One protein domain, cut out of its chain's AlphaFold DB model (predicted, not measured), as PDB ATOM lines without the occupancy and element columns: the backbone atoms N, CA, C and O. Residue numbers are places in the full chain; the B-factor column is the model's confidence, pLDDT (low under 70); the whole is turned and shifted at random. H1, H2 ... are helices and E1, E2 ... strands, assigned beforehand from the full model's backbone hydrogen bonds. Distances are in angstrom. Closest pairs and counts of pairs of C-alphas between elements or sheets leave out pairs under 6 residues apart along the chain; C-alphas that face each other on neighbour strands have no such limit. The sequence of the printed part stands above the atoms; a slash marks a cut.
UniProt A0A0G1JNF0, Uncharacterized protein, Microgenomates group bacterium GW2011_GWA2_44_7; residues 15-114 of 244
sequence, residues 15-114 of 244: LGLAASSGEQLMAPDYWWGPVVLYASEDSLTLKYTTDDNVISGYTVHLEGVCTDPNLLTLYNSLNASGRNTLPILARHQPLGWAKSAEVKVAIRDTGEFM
ATOM      1  N   LEU A  15       5.261 -26.016  10.353       86.19
ATOM      2  CA  LEU A  15       4.623 -24.706  10.274       86.19
ATOM      3  C   LEU A  15       3.372 -24.674  11.143       86.19
ATOM      4  O   LEU A  15       2.478 -25.494  10.960       86.19
ATOM      5  N   GLY A  16       3.296 -23.703  12.051       87.31
ATOM      6  CA  GLY A  16       2.057 -23.352  12.735       87.31
ATOM      7  C   GLY A  16       1.144 -22.545  11.817       87.31
ATOM      8  O   GLY A  16       1.546 -21.509  11.285       87.31
ATOM      9  N   LEU A  17      -0.079 -23.023  11.622       84.38
ATOM     10  CA  LEU A  17      -1.148 -22.329  10.922       84.38
ATOM     11  C   LEU A  17      -2.103 -21.737  11.945       84.38
ATOM     12  O   LEU A  17      -2.554 -22.439  12.849       84.38
ATOM     13  N   ALA A  18      -2.417 -20.456  11.777       83.94
ATOM     14  CA  ALA A  18      -3.466 -19.823  12.557       83.94
ATOM     15  C   ALA A  18      -4.801 -20.532  12.289       83.94
ATOM     16  O   ALA A  18      -5.159 -20.764  11.135       83.94
ATOM     17  N   ALA A  19      -5.513 -20.841  13.363       84.19
ATOM     18  CA  ALA A  19      -6.837 -21.439  13.353       84.19
ATOM     19  C   ALA A  19      -7.705 -20.768  14.425       84.19
ATOM     20  O   ALA A  19      -7.215 -20.005  15.261       84.19
ATOM     21  N   SER A  20      -8.998 -21.063  14.429       86.00
ATOM     22  CA  SER A  20      -9.863 -20.819  15.586       86.00
ATOM     23  C   SER A  20     -10.046 -22.111  16.372       86.00
ATOM     24  O   SER A  20     -10.229 -23.174  15.791       86.00
ATOM     25  N   SER A  21     -10.055 -22.042  17.703       86.38
ATOM     26  CA  SER A  21     -10.403 -23.214  18.515       86.38
ATOM     27  C   SER A  21     -11.790 -23.731  18.118       86.38
ATOM     28  O   SER A  21     -12.753 -22.965  18.113       86.38
ATOM     29  N   GLY A  22     -11.899 -25.021  17.801       79.06
ATOM     30  CA  GLY A  22     -13.131 -25.633  17.298       79.06
ATOM     31  C   GLY A  22     -13.420 -25.377  15.813       79.06
ATOM     32  O   GLY A  22     -14.484 -25.766  15.338       79.06
ATOM     33  N   GLU A  23     -12.510 -24.748  15.065       83.81
ATOM     34  CA  GLU A  23     -12.616 -24.620  13.608       83.81
ATOM     35  C   GLU A  23     -12.616 -26.000  12.955       83.81
ATOM     36  O   GLU A  23     -11.769 -26.833  13.267       83.81
ATOM     37  N   GLN A  24     -13.559 -26.252  12.051       86.81
ATOM     38  CA  GLN A  24     -13.641 -27.530  11.357       86.81
ATOM     39  C   GLN A  24     -12.519 -27.655  10.324       86.81
ATOM     40  O   GLN A  24     -12.357 -26.802   9.453       86.81
ATOM     41  N   LEU A  25     -11.769 -28.750  10.404       88.12
ATOM     42  CA  LEU A  25     -10.686 -29.067   9.488       88.12
ATOM     43  C   LEU A  25     -11.175 -30.091   8.468       88.12
ATOM     44  O   LEU A  25     -11.797 -31.099   8.815       88.12
ATOM     45  N   MET A  26     -10.879 -29.829   7.199       86.69
ATOM     46  CA  MET A  26     -11.404 -30.595   6.072       86.69
ATOM     47  C   MET A  26     -10.276 -31.297   5.328       86.69
ATOM     48  O   MET A  26      -9.184 -30.747   5.172       86.69
ATOM     49  N   ALA A  27     -10.558 -32.496   4.826       83.44
ATOM     50  CA  ALA A  27      -9.668 -33.176   3.905       83.44
ATOM     51  C   ALA A  27      -9.484 -32.333   2.625       83.44
ATOM     52  O   ALA A  27     -10.474 -31.826   2.075       83.44
ATOM     53  N   PRO A  28      -8.241 -32.172   2.144       71.50
ATOM     54  CA  PRO A  28      -7.938 -31.394   0.949       71.50
ATOM     55  C   PRO A  28      -8.560 -31.993  -0.316       71.50
ATOM     56  O   PRO A  28      -8.873 -33.184  -0.391       71.50
ATOM     57  N   ASP A  29      -8.744 -31.136  -1.320       66.81
ATOM     58  CA  ASP A  29      -9.451 -31.481  -2.548       66.81
ATOM     59  C   ASP A  29      -8.583 -32.339  -3.487       66.81
ATOM     60  O   ASP A  29      -7.850 -31.826  -4.331       66.81
ATOM     61  N   TYR A  30      -8.645 -33.666  -3.328       71.31
ATOM     62  CA  TYR A  30      -7.901 -34.619  -4.158       71.31
ATOM     63  C   TYR A  30      -8.795 -35.757  -4.657       71.31
ATOM     64  O   TYR A  30      -9.553 -36.346  -3.890       71.31
ATOM     65  N   TRP A  31      -8.695 -36.086  -5.949       67.00
ATOM     66  CA  TRP A  31      -9.626 -36.985  -6.651       67.00
ATOM     67  C   TRP A  31      -9.766 -38.382  -6.037       67.00
ATOM     68  O   TRP A  31     -10.832 -38.978  -6.161       67.00
ATOM     69  N   TRP A  32      -8.727 -38.886  -5.371       73.94
ATOM     70  CA  TRP A  32      -8.739 -40.212  -4.742       73.94
ATOM     71  C   TRP A  32      -8.786 -40.174  -3.213       73.94
ATOM     72  O   TRP A  32      -8.920 -41.227  -2.599       73.94
ATOM     73  N   GLY A  33      -8.729 -38.980  -2.613       84.38
ATOM     74  CA  GLY A  33      -8.681 -38.812  -1.163       84.38
ATOM     75  C   GLY A  33      -7.361 -39.278  -0.528       84.38
ATOM     76  O   GLY A  33      -6.701 -40.175  -1.054       84.38
ATOM     77  N   PRO A  34      -6.924 -38.681   0.590       92.19
ATOM     78  CA  PRO A  34      -5.776 -39.195   1.324       92.19
ATOM     79  C   PRO A  34      -6.146 -40.411   2.187       92.19
ATOM     80  O   PRO A  34      -7.218 -40.467   2.794       92.19
ATOM     81  N   VAL A  35      -5.206 -41.347   2.300       94.06
ATOM     82  CA  VAL A  35      -5.208 -42.436   3.282       94.06
ATOM     83  C   VAL A  35      -4.811 -41.884   4.652       94.06
ATOM     84  O   VAL A  35      -3.819 -41.164   4.776       94.06
ATOM     85  N   VAL A  36      -5.546 -42.250   5.700       96.75
ATOM     86  CA  VAL A  36      -5.195 -41.948   7.093       96.75
ATOM     87  C   VAL A  36      -4.211 -43.000   7.597       96.75
ATOM     88  O   VAL A  36      -4.592 -44.076   8.055       96.75
ATOM     89  N   LEU A  37      -2.923 -42.680   7.492       96.06
ATOM     90  CA  LEU A  37      -1.816 -43.550   7.892       96.06
ATOM     91  C   LEU A  37      -1.675 -43.640   9.421       96.06
ATOM     92  O   LEU A  37      -1.272 -44.669   9.979       96.06
ATOM     93  N   TYR A  38      -2.026 -42.553  10.103       97.75
ATOM     94  CA  TYR A  38      -2.038 -42.463  11.556       97.75
ATOM     95  C   TYR A  38      -3.134 -41.519  12.042       97.75
ATOM     96  O   TYR A  38      -3.381 -40.491  11.409       97.75
ATOM     97  N   ALA A  39      -3.752 -41.863  13.171       97.94
ATOM     98  CA  ALA A  39      -4.677 -41.009  13.898       97.94
ATOM     99  C   ALA A  39      -4.522 -41.218  15.412       97.94
ATOM    100  O   ALA A  39      -4.505 -42.356  15.887       97.94
ATOM    101  N   SER A  40      -4.455 -40.120  16.160       97.94
ATOM    102  CA  SER A  40      -4.661 -40.059  17.611       97.94
ATOM    103  C   SER A  40      -5.811 -39.095  17.922       97.94
ATOM    104  O   SER A  40      -6.466 -38.578  17.015       97.94
ATOM    105  N   GLU A  41      -6.064 -38.823  19.203       95.69
ATOM    106  CA  GLU A  41      -6.989 -37.756  19.603       95.69
ATOM    107  C   GLU A  41      -6.521 -36.366  19.139       95.69
ATOM    108  O   GLU A  41      -7.357 -35.490  18.918       95.69
ATOM    109  N   ASP A  42      -5.207 -36.166  18.979       95.88
ATOM    110  CA  ASP A  42      -4.583 -34.858  18.770       95.88
ATOM    111  C   ASP A  42      -3.728 -34.685  17.506       95.88
ATOM    112  O   ASP A  42      -3.255 -33.574  17.233       95.88
ATOM    113  N   SER A  43      -3.577 -35.744  16.711       97.62
ATOM    114  CA  SER A  43      -2.748 -35.744  15.509       97.62
ATOM    115  C   SER A  43      -3.291 -36.664  14.411       97.62
ATOM    116  O   SER A  43      -3.972 -37.662  14.669       97.62
ATOM    117  N   LEU A  44      -2.966 -36.329  13.161       97.81
ATOM    118  CA  LEU A  44      -3.297 -37.114  11.972       97.81
ATOM    119  C   LEU A  44      -2.100 -37.173  11.024       97.81
ATOM    120  O   LEU A  44      -1.367 -36.205  10.862       97.81
ATOM    121  N   THR A  45      -1.926 -38.300  10.337       96.62
ATOM    122  CA  THR A  45      -1.006 -38.417   9.200       96.62
ATOM    123  C   THR A  45      -1.776 -38.857   7.966       96.62
ATOM    124  O   THR A  45      -2.377 -39.930   7.950       96.62
ATOM    125  N   LEU A  46      -1.745 -38.022   6.933       94.50
ATOM    126  CA  LEU A  46      -2.457 -38.196   5.675       94.50
ATOM    127  C   LEU A  46      -1.464 -38.509   4.563       94.50
ATOM    128  O   LEU A  46      -0.498 -37.771   4.378       94.50
ATOM    129  N   LYS A  47      -1.714 -39.563   3.794       92.50
ATOM    130  CA  LYS A  47      -0.853 -39.990   2.694       92.50
ATOM    131  C   LYS A  47      -1.618 -40.048   1.375       92.50
ATOM    132  O   LYS A  47      -2.752 -40.504   1.334       92.50
ATOM    133  N   TYR A  48      -0.991 -39.594   0.293       89.56
ATOM    134  CA  TYR A  48      -1.612 -39.499  -1.040       89.56
ATOM    135  C   TYR A  48      -1.217 -40.653  -1.969       89.56
ATOM    136  O   TYR A  48      -1.392 -40.578  -3.184       89.56
ATOM    137  N   THR A  49      -0.690 -41.731  -1.395       88.44
ATOM    138  CA  THR A  49      -0.574 -43.039  -2.043       88.44
ATOM    139  C   THR A  49      -1.208 -44.092  -1.138       88.44
ATOM    140  O   THR A  49      -1.588 -43.806  -0.002       88.44
ATOM    141  N   THR A  50      -1.343 -45.315  -1.639       87.81
ATOM    142  CA  THR A  50      -1.993 -46.421  -0.924       87.81
ATOM    143  C   THR A  50      -1.054 -47.204  -0.006       87.81
ATOM    144  O   THR A  50      -1.490 -48.153   0.638       87.81
ATOM    145  N   ASP A  51       0.231 -46.853   0.039       89.44
ATOM    146  CA  ASP A  51       1.225 -47.607   0.804       89.44
ATOM    147  C   ASP A  51       1.113 -47.328   2.308       89.44
ATOM    148  O   ASP A  51       1.133 -46.167   2.725       89.44
ATOM    149  N   ASP A  52       1.123 -48.379   3.135       92.12
ATOM    150  CA  ASP A  52       1.169 -48.278   4.605       92.12
ATOM    151  C   ASP A  52       2.596 -48.001   5.125       92.12
ATOM    152  O   ASP A  52       3.185 -48.744   5.905       92.12
ATOM    153  N   ASN A  53       3.220 -46.951   4.600       90.75
ATOM    154  CA  ASN A  53       4.510 -46.437   5.053       90.75
ATOM    155  C   ASN A  53       4.663 -44.987   4.587       90.75
ATOM    156  O   ASN A  53       3.762 -44.426   3.987       90.75
ATOM    157  N   VAL A  54       5.823 -44.376   4.802       89.94
ATOM    158  CA  VAL A  54       6.141 -43.011   4.339       89.94
ATOM    159  C   VAL A  54       7.351 -42.979   3.389       89.94
ATOM    160  O   VAL A  54       7.926 -41.921   3.131       89.94
ATOM    161  N   ILE A  55       7.768 -44.144   2.880       88.69
ATOM    162  CA  ILE A  55       8.986 -44.319   2.075       88.69
ATOM    163  C   ILE A  55       8.852 -43.605   0.735       88.69
ATOM    164  O   ILE A  55       9.740 -42.843   0.384       88.69
ATOM    165  N   SER A  56       7.748 -43.838   0.027       86.25
ATOM    166  CA  SER A  56       7.455 -43.238  -1.277       86.25
ATOM    167  C   SER A  56       6.199 -42.390  -1.207       86.25
ATOM    168  O   SER A  56       5.215 -42.795  -0.588       86.25
ATOM    169  N   GLY A  57       6.219 -41.238  -1.866       84.56
ATOM    170  CA  GLY A  57       5.042 -40.409  -2.045       84.56
ATOM    171  C   GLY A  57       4.723 -39.493  -0.870       84.56
ATOM    172  O   GLY A  57       5.335 -39.506   0.204       84.56
ATOM    173  N   TYR A  58       3.731 -38.659  -1.133       87.69
ATOM    174  CA  TYR A  58       3.464 -37.446  -0.386       87.69
ATOM    175  C   TYR A  58       2.698 -37.712   0.909       87.69
ATOM    176  O   TYR A  58       1.682 -38.414   0.908       87.69
ATOM    177  N   THR A  59       3.175 -37.133   2.013       91.81
ATOM    178  CA  THR A  59       2.581 -37.294   3.346       91.81
ATOM    179  C   THR A  59       2.502 -35.956   4.084       91.81
ATOM    180  O   THR A  59       3.454 -35.176   4.091       91.81
ATOM    181  N   VAL A  60       1.364 -35.714   4.734       92.56
ATOM    182  CA  VAL A  60       1.078 -34.554   5.585       92.56
ATOM    183  C   VAL A  60       0.892 -35.037   7.018       92.56
ATOM    184  O   VAL A  60       0.090 -35.932   7.269       92.56
ATOM    185  N   HIS A  61       1.591 -34.412   7.955       95.06
ATOM    186  CA  HIS A  61       1.430 -34.607   9.389       95.06
ATOM    187  C   HIS A  61       0.723 -33.386   9.977       95.06
ATOM    188  O   HIS A  61       1.146 -32.254   9.734       95.06
ATOM    189  N   LEU A  62      -0.347 -33.620  10.731       95.75
ATOM    190  CA  LEU A  62      -1.154 -32.612  11.406       95.75
ATOM    191  C   LEU A  62      -1.062 -32.824  12.914       95.75
ATOM    192  O   LEU A  62      -1.270 -33.936  13.390       95.75
ATOM    193  N   GLU A  63      -0.810 -31.748  13.645       97.19
ATOM    194  CA  GLU A  63      -0.707 -31.722  15.105       97.19
ATOM    195  C   GLU A  63      -1.571 -30.593  15.673       97.19
ATOM    196  O   GLU A  63      -1.737 -29.541  15.046       97.19
ATOM    197  N   GLY A  64      -2.089 -30.780  16.888       93.69
ATOM    198  CA  GLY A  64      -2.999 -29.809  17.503       93.69
ATOM    199  C   GLY A  64      -4.407 -29.863  16.909       93.69
ATOM    200  O   GLY A  64      -5.111 -28.852  16.873       93.69
ATOM    201  N   VAL A  65      -4.821 -31.041  16.445       95.25
ATOM    202  CA  VAL A  65      -6.191 -31.302  15.996       95.25
ATOM    203  C   VAL A  65      -7.012 -31.929  17.128       95.25
ATOM    204  O   VAL A  65      -6.480 -32.326  18.155       95.25
ATOM    205  N   CYS A  66      -8.324 -31.968  16.971       94.94
ATOM    206  CA  CYS A  66      -9.256 -32.825  17.683       94.94
ATOM    207  C   CYS A  66      -9.831 -33.744  16.608       94.94
ATOM    208  O   CYS A  66     -10.715 -33.318  15.860       94.94
ATOM    209  N   THR A  67      -9.272 -34.942  16.458       96.25
ATOM    210  CA  THR A  67      -9.649 -35.866  15.377       96.25
ATOM    211  C   THR A  67     -11.128 -36.234  15.464       96.25
ATOM    212  O   THR A  67     -11.656 -36.427  16.562       96.25
ATOM    213  N   ASP A  68     -11.804 -36.354  14.317       94.31
ATOM    214  CA  ASP A  68     -13.188 -36.833  14.293       94.31
ATOM    215  C   ASP A  68     -13.288 -38.200  15.010       94.31
ATOM    216  O   ASP A  68     -12.553 -39.132  14.668       94.31
ATOM    217  N   PRO A  69     -14.168 -38.351  16.016       89.31
ATOM    218  CA  PRO A  69     -14.201 -39.556  16.842       89.31
ATOM    219  C   PRO A  69     -14.593 -40.814  16.052       89.31
ATOM    220  O   PRO A  69     -14.143 -41.912  16.390       89.31
ATOM    221  N   ASN A  70     -15.379 -40.682  14.977       93.69
ATOM    222  CA  ASN A  70     -15.715 -41.809  14.105       93.69
ATOM    223  C   ASN A  70     -14.515 -42.195  13.241       93.69
ATOM    224  O   ASN A  70     -14.235 -43.383  13.078       93.69
ATOM    225  N   LEU A  71     -13.775 -41.204  12.731       95.81
ATOM    226  CA  LEU A  71     -12.537 -41.441  11.994       95.81
ATOM    227  C   LEU A  71     -11.487 -42.141  12.866       95.81
ATOM    228  O   LEU A  71     -10.900 -43.134  12.435       95.81
ATOM    229  N   LEU A  72     -11.291 -41.667  14.101       96.88
ATOM    230  CA  LEU A  72     -10.367 -42.272  15.063       96.88
ATOM    231  C   LEU A  72     -10.784 -43.707  15.417       96.88
ATOM    232  O   LEU A  72      -9.947 -44.608  15.452       96.88
ATOM    233  N   THR A  73     -12.082 -43.943  15.623       97.06
ATOM    234  CA  THR A  73     -12.623 -45.286  15.886       97.06
ATOM    235  C   THR A  73     -12.375 -46.233  14.710       97.06
ATOM    236  O   THR A  73     -11.902 -47.353  14.911       97.06
ATOM    237  N   LEU A  74     -12.639 -45.781  13.479       97.19
ATOM    238  CA  LEU A  74     -12.400 -46.568  12.270       97.19
ATOM    239  C   LEU A  74     -10.912 -46.894  12.102       97.19
ATOM    240  O   LEU A  74     -10.564 -48.052  11.870       97.19
ATOM    241  N   TYR A  75     -10.036 -45.901  12.273       98.25
ATOM    242  CA  TYR A  75      -8.589 -46.101  12.239       98.25
ATOM    243  C   TYR A  75      -8.144 -47.160  13.256       98.25
ATOM    244  O   TYR A  75      -7.474 -48.124  12.887       98.25
ATOM    245  N   ASN A  76      -8.564 -47.027  14.518       98.31
ATOM    246  CA  ASN A  76      -8.187 -47.949  15.589       98.31
ATOM    247  C   ASN A  76      -8.664 -49.383  15.320       98.31
ATOM    248  O   ASN A  76      -7.906 -50.328  15.542       98.31
ATOM    249  N   SER A  77      -9.883 -49.553  14.797       98.38
ATOM    250  CA  SER A  77     -10.413 -50.867  14.417       98.38
ATOM    251  C   SER A  77      -9.580 -51.520  13.312       98.38
ATOM    252  O   SER A  77      -9.214 -52.688  13.428       98.38
ATOM    253  N   LEU A  78      -9.269 -50.776  12.247       97.88
ATOM    254  CA  LEU A  78      -8.488 -51.285  11.116       97.88
ATOM    255  C   LEU A  78      -7.040 -51.588  11.513       97.88
ATOM    256  O   LEU A  78      -6.463 -52.595  11.086       97.88
ATOM    257  N   ASN A  79      -6.475 -50.754  12.388       97.06
ATOM    258  CA  ASN A  79      -5.160 -50.967  12.970       97.06
ATOM    259  C   ASN A  79      -5.111 -52.253  13.807       97.06
ATOM    260  O   ASN A  79      -4.213 -53.071  13.623       97.06
ATOM    261  N   ALA A  80      -6.116 -52.480  14.659       97.62
ATOM    262  CA  ALA A  80      -6.230 -53.699  15.457       97.62
ATOM    263  C   ALA A  80      -6.437 -54.964  14.602       97.62
ATOM    264  O   ALA A  80      -5.975 -56.038  14.981       97.62
ATOM    265  N   SER A  81      -7.069 -54.851  13.428       96.94
ATOM    266  CA  SER A  81      -7.248 -55.962  12.480       96.94
ATOM    267  C   SER A  81      -6.051 -56.205  11.548       96.94
ATOM    268  O   SER A  81      -6.181 -56.911  10.548       96.94
ATOM    269  N   GLY A  82      -4.890 -55.608  11.834       95.88
ATOM    270  CA  GLY A  82      -3.655 -55.850  11.086       95.88
ATOM    271  C   GLY A  82      -3.440 -54.961   9.860       95.88
ATOM    272  O   GLY A  82      -2.620 -55.314   9.021       95.88
ATOM    273  N   ARG A  83      -4.145 -53.824   9.741       93.94
ATOM    274  CA  ARG A  83      -3.869 -52.752   8.753       93.94
ATOM    275  C   ARG A  83      -3.897 -53.168   7.273       93.94
ATOM    276  O   ARG A  83      -3.365 -52.463   6.426       93.94
ATOM    277  N   ASN A  84      -4.576 -54.265   6.928       93.12
ATOM    278  CA  ASN A  84      -4.759 -54.680   5.526       93.12
ATOM    279  C   ASN A  84      -5.509 -53.630   4.677       93.12
ATOM    280  O   ASN A  84      -5.454 -53.653   3.450       93.12
ATOM    281  N   THR A  85      -6.231 -52.720   5.331       94.06
ATOM    282  CA  THR A  85      -6.799 -51.508   4.746       94.06
ATOM    283  C   THR A  85      -6.758 -50.388   5.784       94.06
ATOM    284  O   THR A  85      -6.661 -50.655   6.984       94.06
ATOM    285  N   LEU A  86      -6.835 -49.140   5.329       96.31
ATOM    286  CA  LEU A  86      -6.819 -47.935   6.158       96.31
ATOM    287  C   LEU A  86      -7.929 -46.977   5.704       96.31
ATOM    288  O   LEU A  86      -8.383 -47.076   4.560       96.31
ATOM    289  N   PRO A  87      -8.382 -46.049   6.568       96.12
ATOM    290  CA  PRO A  87      -9.408 -45.088   6.182       96.12
ATOM    291  C   PRO A  87      -8.941 -44.230   5.001       96.12
ATOM    292  O   PRO A  87      -7.804 -43.762   4.989       96.12
ATOM    293  N   ILE A  88      -9.834 -43.980   4.046       93.00
ATOM    294  CA  ILE A  88      -9.631 -43.014   2.961       93.00
ATOM    295  C   ILE A  88     -10.638 -41.888   3.169       93.00
ATOM    296  O   ILE A  88     -11.835 -42.147   3.306       93.00
ATOM    297  N   LEU A  89     -10.159 -40.646   3.212       91.75
ATOM    298  CA  LEU A  89     -11.021 -39.477   3.363       91.75
ATOM    299  C   LEU A  89     -11.580 -39.051   2.007       91.75
ATOM    300  O   LEU A  89     -10.826 -38.835   1.061       91.75
ATOM    301  N   ALA A  90     -12.894 -38.869   1.916       87.12
ATOM    302  CA  ALA A  90     -13.518 -38.279   0.741       87.12
ATOM    303  C   ALA A  90     -13.160 -36.786   0.597       87.12
ATOM    304  O   ALA A  90     -12.744 -36.117   1.548       87.12
ATOM    305  N   ARG A  91     -13.359 -36.243  -0.610       80.88
ATOM    306  CA  ARG A  91     -13.158 -34.814  -0.906       80.88
ATOM    307  C   ARG A  91     -14.010 -33.968   0.038       80.88
ATOM    308  O   ARG A  91     -15.213 -34.198   0.141       80.88
ATOM    309  N   HIS A  92     -13.384 -33.001   0.711       76.62
ATOM    310  CA  HIS A  92     -14.035 -32.153   1.714       76.62
ATOM    311  C   HIS A  92     -14.734 -32.940   2.838       76.62
ATOM    312  O   HIS A  92     -15.709 -32.465   3.413       76.62
ATOM    313  N   GLN A  93     -14.267 -34.145   3.166       86.19
ATOM    314  CA  GLN A  93     -14.726 -34.826   4.369       86.19
ATOM    315  C   GLN A  93     -14.110 -34.143   5.602       86.19
ATOM    316  O   GLN A  93     -12.897 -33.910   5.610       86.19
ATOM    317  N   PRO A  94     -14.893 -33.840   6.653       85.38
ATOM    318  CA  PRO A  94     -14.334 -33.416   7.931       85.38
ATOM    319  C   PRO A  94     -13.365 -34.468   8.479       85.38
ATOM    320  O   PRO A  94     -13.703 -35.649   8.548       85.38
ATOM    321  N   LEU A  95     -12.166 -34.036   8.868       92.94
ATOM    322  CA  LEU A  95     -11.165 -34.892   9.522       92.94
ATOM    323  C   LEU A  95     -11.084 -34.653  11.035       92.94
ATOM    324  O   LEU A  95     -10.520 -35.463  11.768       92.94
ATOM    325  N   GLY A  96     -11.664 -33.549  11.505       92.12
ATOM    326  CA  GLY A  96     -11.664 -33.141  12.900       92.12
ATOM    327  C   GLY A  96     -11.816 -31.632  13.040       92.12
ATOM    328  O   GLY A  96     -12.310 -30.954  12.136       92.12
ATOM    329  N   TRP A  97     -11.352 -31.105  14.166       93.31
ATOM    330  CA  TRP A  97     -11.395 -29.681  14.495       93.31
ATOM    331  C   TRP A  97     -10.036 -29.179  14.978       93.31
ATOM    332  O   TRP A  97      -9.215 -29.961  15.441       93.31
ATOM    333  N   ALA A  98      -9.770 -27.881  14.903       92.00
ATOM    334  CA  ALA A  98      -8.586 -27.294  15.517       92.00
ATOM    335  C   ALA A  98      -8.728 -27.308  17.046       92.00
ATOM    336  O   ALA A  98      -9.722 -26.827  17.599       92.00
ATOM    337  N   LYS A  99      -7.722 -27.836  17.748       86.44
ATOM    338  CA  LYS A  99      -7.722 -27.918  19.218       86.44
ATOM    339  C   LYS A  99      -7.523 -26.556  19.880       86.44
ATOM    340  O   LYS A  99      -7.881 -26.369  21.038       86.44
ATOM    341  N   SER A 100      -6.905 -25.622  19.165       88.06
ATOM    342  CA  SER A 100      -6.544 -24.301  19.670       88.06
ATOM    343  C   SER A 100      -6.492 -23.273  18.536       88.06
ATOM    344  O   SER A 100      -6.981 -23.530  17.439       88.06
ATOM    345  N   ALA A 101      -5.881 -22.115  18.792       88.56
ATOM    346  CA  ALA A 101      -5.634 -21.099  17.773       88.56
ATOM    347  C   ALA A 101      -4.500 -21.455  16.783       88.56
ATOM    348  O   ALA A 101      -4.163 -20.655  15.911       88.56
ATOM    349  N   GLU A 102      -3.883 -22.628  16.929       89.81
ATOM    350  CA  GLU A 102      -2.805 -23.114  16.071       89.81
ATOM    351  C   GLU A 102      -3.019 -24.594  15.717       89.81
ATOM    352  O   GLU A 102      -3.278 -25.416  16.600       89.81
ATOM    353  N   VAL A 103      -2.853 -24.922  14.434       92.75
ATOM    354  CA  VAL A 103      -2.682 -26.290  13.918       92.75
ATOM    355  C   VAL A 103      -1.307 -26.365  13.272       92.75
ATOM    356  O   VAL A 103      -0.964 -25.511  12.459       92.75
ATOM    357  N   LYS A 104      -0.500 -27.369  13.612       93.19
ATOM    358  CA  LYS A 104       0.853 -27.489  13.058       93.19
ATOM    359  C   LYS A 104       0.876 -28.505  11.932       93.19
ATOM    360  O   LYS A 104       0.274 -29.571  12.036       93.19
ATOM    361  N   VAL A 105       1.593 -28.161  10.870       93.31
ATOM    362  CA  VAL A 105       1.693 -28.959   9.655       93.31
ATOM    363  C   VAL A 105       3.155 -29.234   9.347       93.31
ATOM    364  O   VAL A 105       3.952 -28.305   9.189       93.31
ATOM    365  N   ALA A 106       3.503 -30.513   9.262       91.50
ATOM    366  CA  ALA A 106       4.779 -30.980   8.739       91.50
ATOM    367  C   ALA A 106       4.540 -31.850   7.515       91.50
ATOM    368  O   ALA A 106       3.488 -32.469   7.351       91.50
ATOM    369  N   ILE A 107       5.519 -31.863   6.627       88.81
ATOM    370  CA  ILE A 107       5.316 -32.350   5.276       88.81
ATOM    371  C   ILE A 107       6.515 -33.132   4.781       88.81
ATOM    372  O   ILE A 107       7.644 -32.849   5.176       88.81
ATOM    373  N   ARG A 108       6.278 -34.095   3.896       87.56
ATOM    374  CA  ARG A 108       7.343 -34.855   3.244       87.56
ATOM    375  C   ARG A 108       6.889 -35.411   1.906       87.56
ATOM    376  O   ARG A 108       5.728 -35.788   1.744       87.56
ATOM    377  N   ASP A 109       7.846 -35.547   1.002       84.44
ATOM    378  CA  ASP A 109       7.732 -36.335  -0.216       84.44
ATOM    379  C   ASP A 109       8.924 -37.286  -0.259       84.44
ATOM    380  O   ASP A 109      10.064 -36.857  -0.407       84.44
ATOM    381  N   THR A 110       8.654 -38.579  -0.079       80.50
ATOM    382  CA  THR A 110       9.673 -39.634  -0.158       80.50
ATOM    383  C   THR A 110      10.820 -39.463   0.855       80.50
ATOM    384  O   THR A 110      11.934 -39.060   0.536       80.50
ATOM    385  N   GLY A 111      10.573 -39.833   2.116       72.81
ATOM    386  CA  GLY A 111      11.638 -39.908   3.132       72.81
ATOM    387  C   GLY A 111      11.786 -38.671   4.024       72.81
ATOM    388  O   GLY A 111      11.521 -38.742   5.226       72.81
ATOM    389  N   GLU A 112      12.241 -37.556   3.462       81.94
ATOM    390  CA  GLU A 112      12.673 -36.395   4.252       81.94
ATOM    391  C   GLU A 112      11.569 -35.356   4.454       81.94
ATOM    392  O   GLU A 112      10.741 -35.114   3.575       81.94
ATOM    393  N   PHE A 113      11.579 -34.713   5.626       86.06
ATOM    394  CA  PHE A 113      10.734 -33.548   5.860       86.06
ATOM    395  C   PHE A 113      11.157 -32.389   4.954       86.06
ATOM    396  O   PHE A 113      12.346 -32.130   4.772       86.06
ATOM    397  N   MET A 114      10.171 -31.681   4.418       83.00
ATOM    398  CA  MET A 114      10.342 -30.571   3.480       83.00
ATOM    399  C   MET A 114       9.920 -29.245   4.113       83.00
ATOM    400  O   MET A 114       9.322 -29.235   5.188       83.00
TER     401      MET A 114
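Overview. This is residues 15 to 114 of the 244 residues of an uncharacterized protein of Microgenomates group bacterium GW2011_GWA2_44_7 (UniProt A0A0G1JNF0). A twisted sheet of five strands is partly covered by a small three-strand sheet, the two making a lopsided sandwich, and one helix, H1, sits at the E3 edge of the large sheet, where it only grazes both sheets. The 100 printed residues hold, along the chain, E1, E2, E3, E4, E5, E6, H1, E7 and E8, in the mixed class of helices and strands. The large sheet runs E1, E8, E5, E4, E3 and the small one E2, E7, E6, both antiparallel throughout. The whole is compact, with a radius of gyration of the C-alphas of 12.9 A, and spans 35 by 30 by 23 A.

Arrangement. E1, residues 15 to 18, is an edge strand of the large sheet beside E8, residues 102 to 109; N 17 and O 103 are 2.8 A apart, within hydrogen-bond range. E8 is also antiparallel to E5, residues 58 to 63, at 159 degrees, with N 61 and O 106 at 2.8 A. E3, residues 35 to 39, E4, residues 43 to 47, and E5 form a meander, each strand the antiparallel neighbour of the one before, and its two hairpins have N 37 and O 45 at 2.8 A and N 46 and O 60 at 2.8 A. In the small sheet, E7, residues 94 to 98, is the inner strand between E2, residues 24 to 26, and E6, residues 65 to 67; N 25 and O 96 are 2.9 A apart, N 66 and O 97 2.7 A. The sheets form a sandwich, two sheets face to face, their best planes 29 degrees apart. The closest C-alphas of E4 and E6 are those of Ser 43 and Val 65, 5.6 A apart. H1, residues 69 to 80, grazes the large sheet with residues 71 to 79, its closest C-alphas to E3 being Leu 72 and Ala 39, 5.9 A; it grazes the small sheet with residues 69 to 73. Every O i to N i+4 pair in H1 is within hydrogen-bond range. E1 and E3 are apart.

Along the chain. E1 begins at C-alpha 15 (4.623, -24.706, 10.274) and is 9.7 A long; E2 is 6.5 A, E3 10.7 A, E4 13.6 A, E5 17.0 A and E6 5.8 A. H1, 16.3 A, begins at C-alpha 69 (-14.201, -39.556, 16.842). E7 is 11.3 A, and E8, 23.5 A, ends at C-alpha 109 (7.732, -36.335, -0.216).

Size, cuts and confidence. The two C-alphas farthest apart, of Ala 18 and Ser 81, are 36.3 A apart. The printed part has no cut. The link H1 to E7, residues 81 to 93, is long. The mean pLDDT of the printed part is 89.9, and residues 29 and 31 are under 70.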